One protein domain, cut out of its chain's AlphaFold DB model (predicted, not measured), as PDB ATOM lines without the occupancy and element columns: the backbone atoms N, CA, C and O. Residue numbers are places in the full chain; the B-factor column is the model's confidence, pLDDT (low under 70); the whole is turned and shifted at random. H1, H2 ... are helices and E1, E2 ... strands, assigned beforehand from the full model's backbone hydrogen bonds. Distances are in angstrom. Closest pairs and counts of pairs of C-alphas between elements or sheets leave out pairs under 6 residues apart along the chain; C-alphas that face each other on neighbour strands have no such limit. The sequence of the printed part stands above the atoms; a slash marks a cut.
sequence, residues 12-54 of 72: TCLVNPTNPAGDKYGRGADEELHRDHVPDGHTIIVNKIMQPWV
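What this domain is: This is residues 12 to 54 of the 72 residues of an uncharacterized protein of Phytophthora fragariae (UniProt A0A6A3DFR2). The model is a slender, elongated loop of chain, with two short parallel strands, E1 and E2, side by side along one long side and a single helix, H1, along the other, running back between them in chain order. A long link, residues 16 to 28, swings out at one end of the loop to reach H1; a tight link turns at the other end, and residues 48 to 54 run on past E2 towards the end where the long link lies. The printed part has 43 residues, with one named helix and two named strands in the order E1, H1, E2; the sheet, order E1, E2, is parallel. The class is mixed, helices and strands, though under half of the residues are in named elements. The whole is only just compact, close to loose, with a radius of gyration of the C-alphas of 11.0 A and spans of 33 by 17 by 13 A.

Where its parts are: Strand E1 is residues 12 to 15, 10.3 A from first to last C-alpha, and begins with C-alpha 12 at (7.550, -5.889, 12.508). Helix H1 is residues 29 to 37, 11.1 A long, with C-alpha 29 at (9.313, -17.834, 3.731). Strand E2 is residues 43 to 47, 13.0 A long, and ends with C-alpha 47 at (3.917, -15.476, 15.821). Residues 51 to 53 are a short helical run without a name.

How they stand to each other: E1 and E2 are parallel neighbours, with 13 degrees between their directions. C-alphas 13 and 45 face each other at 4.8 A, and C-alphas 15 and 47 at 4.6 A. Across this pair, N 14 and O 45 are within hydrogen-bond range at 2.9 A, and so are N 47 and O 14 at 2.8 A. E1, H1 and E2 form a strand-helix-strand unit, two parallel neighbour strands with a helix between them in the chain, and its crossover is right-handed. H1 and E2 have 2 pairs of C-alphas within 8 A; the closest are those of Asp 30 and Val 46, 7.8 A apart, and their centres are 11.2 A apart. Within 10 A, H1 has 7 pairs of C-alphas with E2 and 1 with E1. In H1 every O i to N i+4 pair is within hydrogen-bond range.

The domain as a whole: The two C-alphas farthest apart are those of Asp 40 and Trp 53, at 33.0 A. The first and last printed C-alphas, of Thr 12 and Val 54, are 22.9 A apart. The printed part has no cut. The link from E1 to H1 is long, 13 residues, and the link from H1 to E2 is tight, 5 residues. The mean pLDDT of the printed part is 81.2, and His 37 is the one printed residue under 70.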
ATOM      1  N   THR A  12       8.669  -5.290  13.248       83.06
ATOM      2  CA  THR A  12       7.550  -5.889  12.508       83.06
ATOM      3  C   THR A  12       7.079  -7.155  13.214       83.06
ATOM      4  O   THR A  12       7.857  -8.081  13.443       83.06
ATOM      5  N   CYS A  13       5.785  -7.225  13.516       86.62
ATOM      6  CA  CYS A  13       5.142  -8.424  14.046       86.62
ATOM      7  C   CYS A  13       4.231  -9.021  12.975       86.62
ATOM      8  O   CYS A  13       3.362  -8.329  12.446       86.62
ATOM      9  N   LEU A  14       4.395 -10.309  12.684       86.06
ATOM     10  CA  LEU A  14       3.553 -11.029  11.733       86.06
ATOM     11  C   LEU A  14       3.061 -12.346  12.327       86.06
ATOM     12  O   LEU A  14       3.727 -12.957  13.157       86.06
ATOM     13  N   VAL A  15       1.875 -12.777  11.912       87.81
ATOM     14  CA  VAL A  15       1.264 -14.035  12.348       87.81
ATOM     15  C   VAL A  15       1.305 -14.988  11.163       87.81
ATOM     16  O   VAL A  15       0.723 -14.698  10.125       87.81
ATOM     17  N   ASN A  16       2.042 -16.088  11.292       87.00
ATOM     18  CA  ASN A  16       2.193 -17.082  10.235       87.00
ATOM     19  C   ASN A  16       2.298 -18.474  10.871       87.00
ATOM     20  O   ASN A  16       3.354 -18.776  11.433       87.00
ATOM     21  N   PRO A  17       1.277 -19.345  10.778       89.69
ATOM     22  CA  PRO A  17       0.071 -19.221   9.951       89.69
ATOM     23  C   PRO A  17      -0.882 -18.129  10.443       89.69
ATOM     24  O   PRO A  17      -0.981 -17.913  11.652       89.69
ATOM     25  N   THR A  18      -1.572 -17.453   9.526       87.75
ATOM     26  CA  THR A  18      -2.489 -16.343   9.809       87.75
ATOM     27  C   THR A  18      -3.626 -16.802  10.723       87.75
ATOM     28  O   THR A  18      -4.230 -17.854  10.527       87.75
ATOM     29  N   ASN A  19      -3.958 -16.004  11.732       85.62
ATOM     30  CA  ASN A  19      -5.133 -16.224  12.574       85.62
ATOM     31  C   ASN A  19      -6.299 -15.358  12.052       85.62
ATOM     32  O   ASN A  19      -6.078 -14.158  11.884       85.62
ATOM     33  N   PRO A  20      -7.520 -15.887  11.815       82.38
ATOM     34  CA  PRO A  20      -7.984 -17.269  12.026       82.38
ATOM     35  C   PRO A  20      -7.927 -18.168  10.786       82.38
ATOM     36  O   PRO A  20      -8.209 -19.357  10.891       82.38
ATOM     37  N   ALA A  21      -7.604 -17.611   9.619       82.50
ATOM     38  CA  ALA A  21      -7.744 -18.296   8.337       82.50
ATOM     39  C   ALA A  21      -6.789 -19.494   8.151       82.50
ATOM     40  O   ALA A  21      -7.073 -20.384   7.352       82.50
ATOM     41  N   GLY A  22      -5.698 -19.562   8.916       80.88
ATOM     42  CA  GLY A  22      -4.753 -20.678   8.915       80.88
ATOM     43  C   GLY A  22      -3.884 -20.761   7.661       80.88
ATOM     44  O   GLY A  22      -3.074 -21.684   7.553       80.88
ATOM     45  N   ASP A  23      -4.016 -19.814   6.727       84.75
ATOM     46  CA  ASP A  23      -3.114 -19.679   5.593       84.75
ATOM     47  C   ASP A  23      -1.685 -19.475   6.098       84.75
ATOM     48  O   ASP A  23      -1.425 -18.749   7.058       84.75
ATOM     49  N   LYS A  24      -0.749 -20.185   5.474       82.25
ATOM     50  CA  LYS A  24       0.665 -20.121   5.820       82.25
ATOM     51  C   LYS A  24       1.471 -19.735   4.600       82.25
ATOM     52  O   LYS A  24       1.162 -20.150   3.481       82.25
ATOM     53  N   TYR A  25       2.547 -19.001   4.832       81.06
ATOM     54  CA  TYR A  25       3.563 -18.837   3.805       81.06
ATOM     55  C   TYR A  25       4.280 -20.172   3.546       81.06
ATOM     56  O   TYR A  25       4.266 -21.082   4.383       81.06
ATOM     57  N   GLY A  26       4.879 -20.299   2.361       76.88
ATOM     58  CA  GLY A  26       5.641 -21.485   1.977       76.88
ATOM     59  C   GLY A  26       6.802 -21.780   2.934       76.88
ATOM     60  O   GLY A  26       7.217 -20.938   3.733       76.88
ATOM     61  N   ARG A  27       7.344 -22.997   2.857       73.88
ATOM     62  CA  ARG A  27       8.538 -23.377   3.624       73.88
ATOM     63  C   ARG A  27       9.698 -22.437   3.266       73.88
ATOM     64  O   ARG A  27       9.917 -22.184   2.088       73.88
ATOM     65  N   GLY A  28      10.412 -21.929   4.271       71.88
ATOM     66  CA  GLY A  28      11.514 -20.974   4.086       71.88
ATOM     67  C   GLY A  28      11.084 -19.511   3.929       71.88
ATOM     68  O   GLY A  28      11.935 -18.632   3.901       71.88
ATOM     69  N   ALA A  29       9.782 -19.209   3.904       74.94
ATOM     70  CA  ALA A  29       9.313 -17.834   3.731       74.94
ATOM     71  C   ALA A  29       9.706 -16.894   4.884       74.94
ATOM     72  O   ALA A  29       9.866 -15.700   4.664       74.94
ATOM     73  N   ASP A  30       9.876 -17.412   6.106       76.75
ATOM     74  CA  ASP A  30      10.370 -16.595   7.223       76.75
ATOM     75  C   ASP A  30      11.854 -16.213   7.016       76.75
ATOM     76  O   ASP A  30      12.264 -15.106   7.356       76.75
ATOM     77  N   GLU A  31      12.651 -17.111   6.425       76.31
ATOM     78  CA  GLU A  31      14.075 -16.902   6.120       76.31
ATOM     79  C   GLU A  31      14.252 -15.972   4.912       76.31
ATOM     80  O   GLU A  31      15.119 -15.100   4.923       76.31
ATOM     81  N   GLU A  32      13.413 -16.131   3.884       74.69
ATOM     82  CA  GLU A  32      13.314 -15.224   2.732       74.69
ATOM     83  C   GLU A  32      12.900 -13.820   3.183       74.69
ATOM     84  O   GLU A  32      13.518 -12.828   2.802       74.69
ATOM     85  N   LEU A  33      11.914 -13.727   4.081       73.25
ATOM     86  CA  LEU A  33      11.511 -12.450   4.651       73.25
ATOM     87  C   LEU A  33      12.650 -11.799   5.436       73.25
ATOM     88  O   LEU A  33      12.874 -10.602   5.285       73.25
ATOM     89  N   HIS A  34      13.378 -12.573   6.243       72.50
ATOM     90  CA  HIS A  34      14.522 -12.045   6.975       72.50
ATOM     91  C   HIS A  34      15.618 -11.527   6.033       72.50
ATOM     92  O   HIS A  34      16.159 -10.450   6.249       72.50
ATOM     93  N   ARG A  35      15.925 -12.271   4.967       74.00
ATOM     94  CA  ARG A  35      16.992 -11.932   4.018       74.00
ATOM     95  C   ARG A  35      16.677 -10.707   3.167       74.00
ATOM     96  O   ARG A  35      17.535  -9.849   2.994       74.00
ATOM     97  N   ASP A  36      15.470 -10.654   2.618       71.88
ATOM     98  CA  ASP A  36      15.160  -9.725   1.529       71.88
ATOM     99  C   ASP A  36      14.503  -8.430   2.036       71.88
ATOM    100  O   ASP A  36      14.420  -7.444   1.305       71.88
ATOM    101  N   HIS A  37      14.024  -8.425   3.287       68.69
ATOM    102  CA  HIS A  37      13.139  -7.382   3.809       68.69
ATOM    103  C   HIS A  37      13.468  -6.953   5.251       68.69
ATOM    104  O   HIS A  37      12.618  -6.366   5.909       68.69
ATOM    105  N   VAL A  38      14.656  -7.234   5.792       70.38
ATOM    106  CA  VAL A  38      15.042  -6.766   7.140       70.38
ATOM    107  C   VAL A  38      16.289  -5.902   7.035       70.38
ATOM    108  O   VAL A  38      17.369  -6.432   6.797       70.38
ATOM    109  N   PRO A  39      16.169  -4.574   7.193       72.94
ATOM    110  CA  PRO A  39      17.319  -3.702   7.317       72.94
ATOM    111  C   PRO A  39      18.091  -4.034   8.583       72.94
ATOM    112  O   PRO A  39      17.523  -4.485   9.582       72.94
ATOM    113  N   ASP A  40      19.372  -3.693   8.572       76.44
ATOM    114  CA  ASP A  40      20.201  -3.757   9.766       76.44
ATOM    115  C   ASP A  40      19.551  -2.982  10.928       76.44
ATOM    116  O   ASP A  40      19.093  -1.848  10.776       76.44
ATOM    117  N   GLY A  41      19.508  -3.610  12.107       78.81
ATOM    118  CA  GLY A  41      18.912  -3.028  13.316       78.81
ATOM    119  C   GLY A  41      17.387  -3.153  13.424       78.81
ATOM    120  O   GLY A  41      16.820  -2.688  14.413       78.81
ATOM    121  N   HIS A  42      16.723  -3.800  12.463       81.19
ATOM    122  CA  HIS A  42      15.288  -4.086  12.523       81.19
ATOM    123  C   HIS A  42      14.999  -5.434  13.189       81.19
ATOM    124  O   HIS A  42      15.685  -6.428  12.951       81.19
ATOM    125  N   THR A  43      13.955  -5.487  14.018       83.31
ATOM    126  CA  THR A  43      13.524  -6.728  14.680       83.31
ATOM    127  C   THR A  43      12.259  -7.275  14.037       83.31
ATOM    128  O   THR A  43      11.300  -6.539  13.801       83.31
ATOM    129  N   ILE A  44      12.212  -8.590  13.814       83.38
ATOM    130  CA  ILE A  44      11.006  -9.273  13.343       83.38
ATOM    131  C   ILE A  44      10.573 -10.354  14.320       83.38
ATOM    132  O   ILE A  44      11.359 -11.213  14.712       83.38
ATOM    133  N   ILE A  45       9.290 -10.320  14.675       86.75
ATOM    134  CA  ILE A  45       8.633 -11.343  15.483       86.75
ATOM    135  C   ILE A  45       7.629 -12.078  14.603       86.75
ATOM    136  O   ILE A  45       6.652 -11.495  14.125       86.75
ATOM    137  N   VAL A  46       7.844 -13.382  14.436       85.69
ATOM    138  CA  VAL A  46       6.895 -14.272  13.766       85.69
ATOM    139  C   VAL A  46       6.111 -15.056  14.814       85.69
ATOM    140  O   VAL A  46       6.635 -15.958  15.466       85.69
ATOM    141  N   ASN A  47       4.831 -14.734  14.970       88.25
ATOM    142  CA  ASN A  47       3.917 -15.476  15.821       88.25
ATOM    143  C   ASN A  47       3.465 -16.768  15.121       88.25
ATOM    144  O   ASN A  47       2.789 -16.736  14.089       88.25
ATOM    145  N   LYS A  48       3.817 -17.903  15.730       87.25
ATOM    146  CA  LYS A  48       3.539 -19.264  15.255       87.25
ATOM    147  C   LYS A  48       2.369 -19.931  15.997       87.25
ATOM    148  O   LYS A  48       2.235 -21.146  15.922       87.25
ATOM    149  N   ILE A  49       1.516 -19.184  16.708       89.19
ATOM    150  CA  ILE A  49       0.453 -19.749  17.569       89.19
ATOM    151  C   ILE A  49      -0.506 -20.697  16.836       89.19
ATOM    152  O   ILE A  49      -1.002 -21.647  17.433       89.19
ATOM    153  N   MET A  50      -0.725 -20.479  15.537       90.62
ATOM    154  CA  MET A  50      -1.591 -21.323  14.712       90.62
ATOM    155  C   MET A  50      -0.879 -22.559  14.136       90.62
ATOM    156  O   MET A  50      -1.543 -23.404  13.541       90.62
ATOM    157  N   GLN A  51       0.445 -22.704  14.301       87.75
ATOM    158  CA  GLN A  51       1.200 -23.849  13.767       87.75
ATOM    159  C   GLN A  51       0.609 -25.202  14.178       87.75
ATOM    160  O   GLN A  51       0.421 -26.040  13.304       87.75
ATOM    161  N   PRO A  52       0.233 -25.446  15.445       88.25
ATOM    162  CA  PRO A  52      -0.338 -26.735  15.821       88.25
ATOM    163  C   PRO A  52      -1.590 -27.121  15.018       88.25
ATOM    164  O   PRO A  52      -1.878 -28.309  14.870       88.25
ATOM    165  N   TRP A  53      -2.316 -26.135  14.477       87.12
ATOM    166  CA  TRP A  53      -3.603 -26.320  13.803       87.12
ATOM    167  C   TRP A  53      -3.505 -26.467  12.285       87.12
ATOM    168  O   TRP A  53      -4.508 -26.804  11.662       87.12
ATOM    169  N   VAL A  54      -2.324 -26.296  11.675       80.69
ATOM    170  CA  VAL A  54      -2.170 -26.513  10.220       80.69
ATOM    171  C   VAL A  54      -2.130 -27.986   9.814       80.69
ATOM    172  O   VAL A  54      -2.270 -28.296   8.633       80.69
TER     173      VAL A  54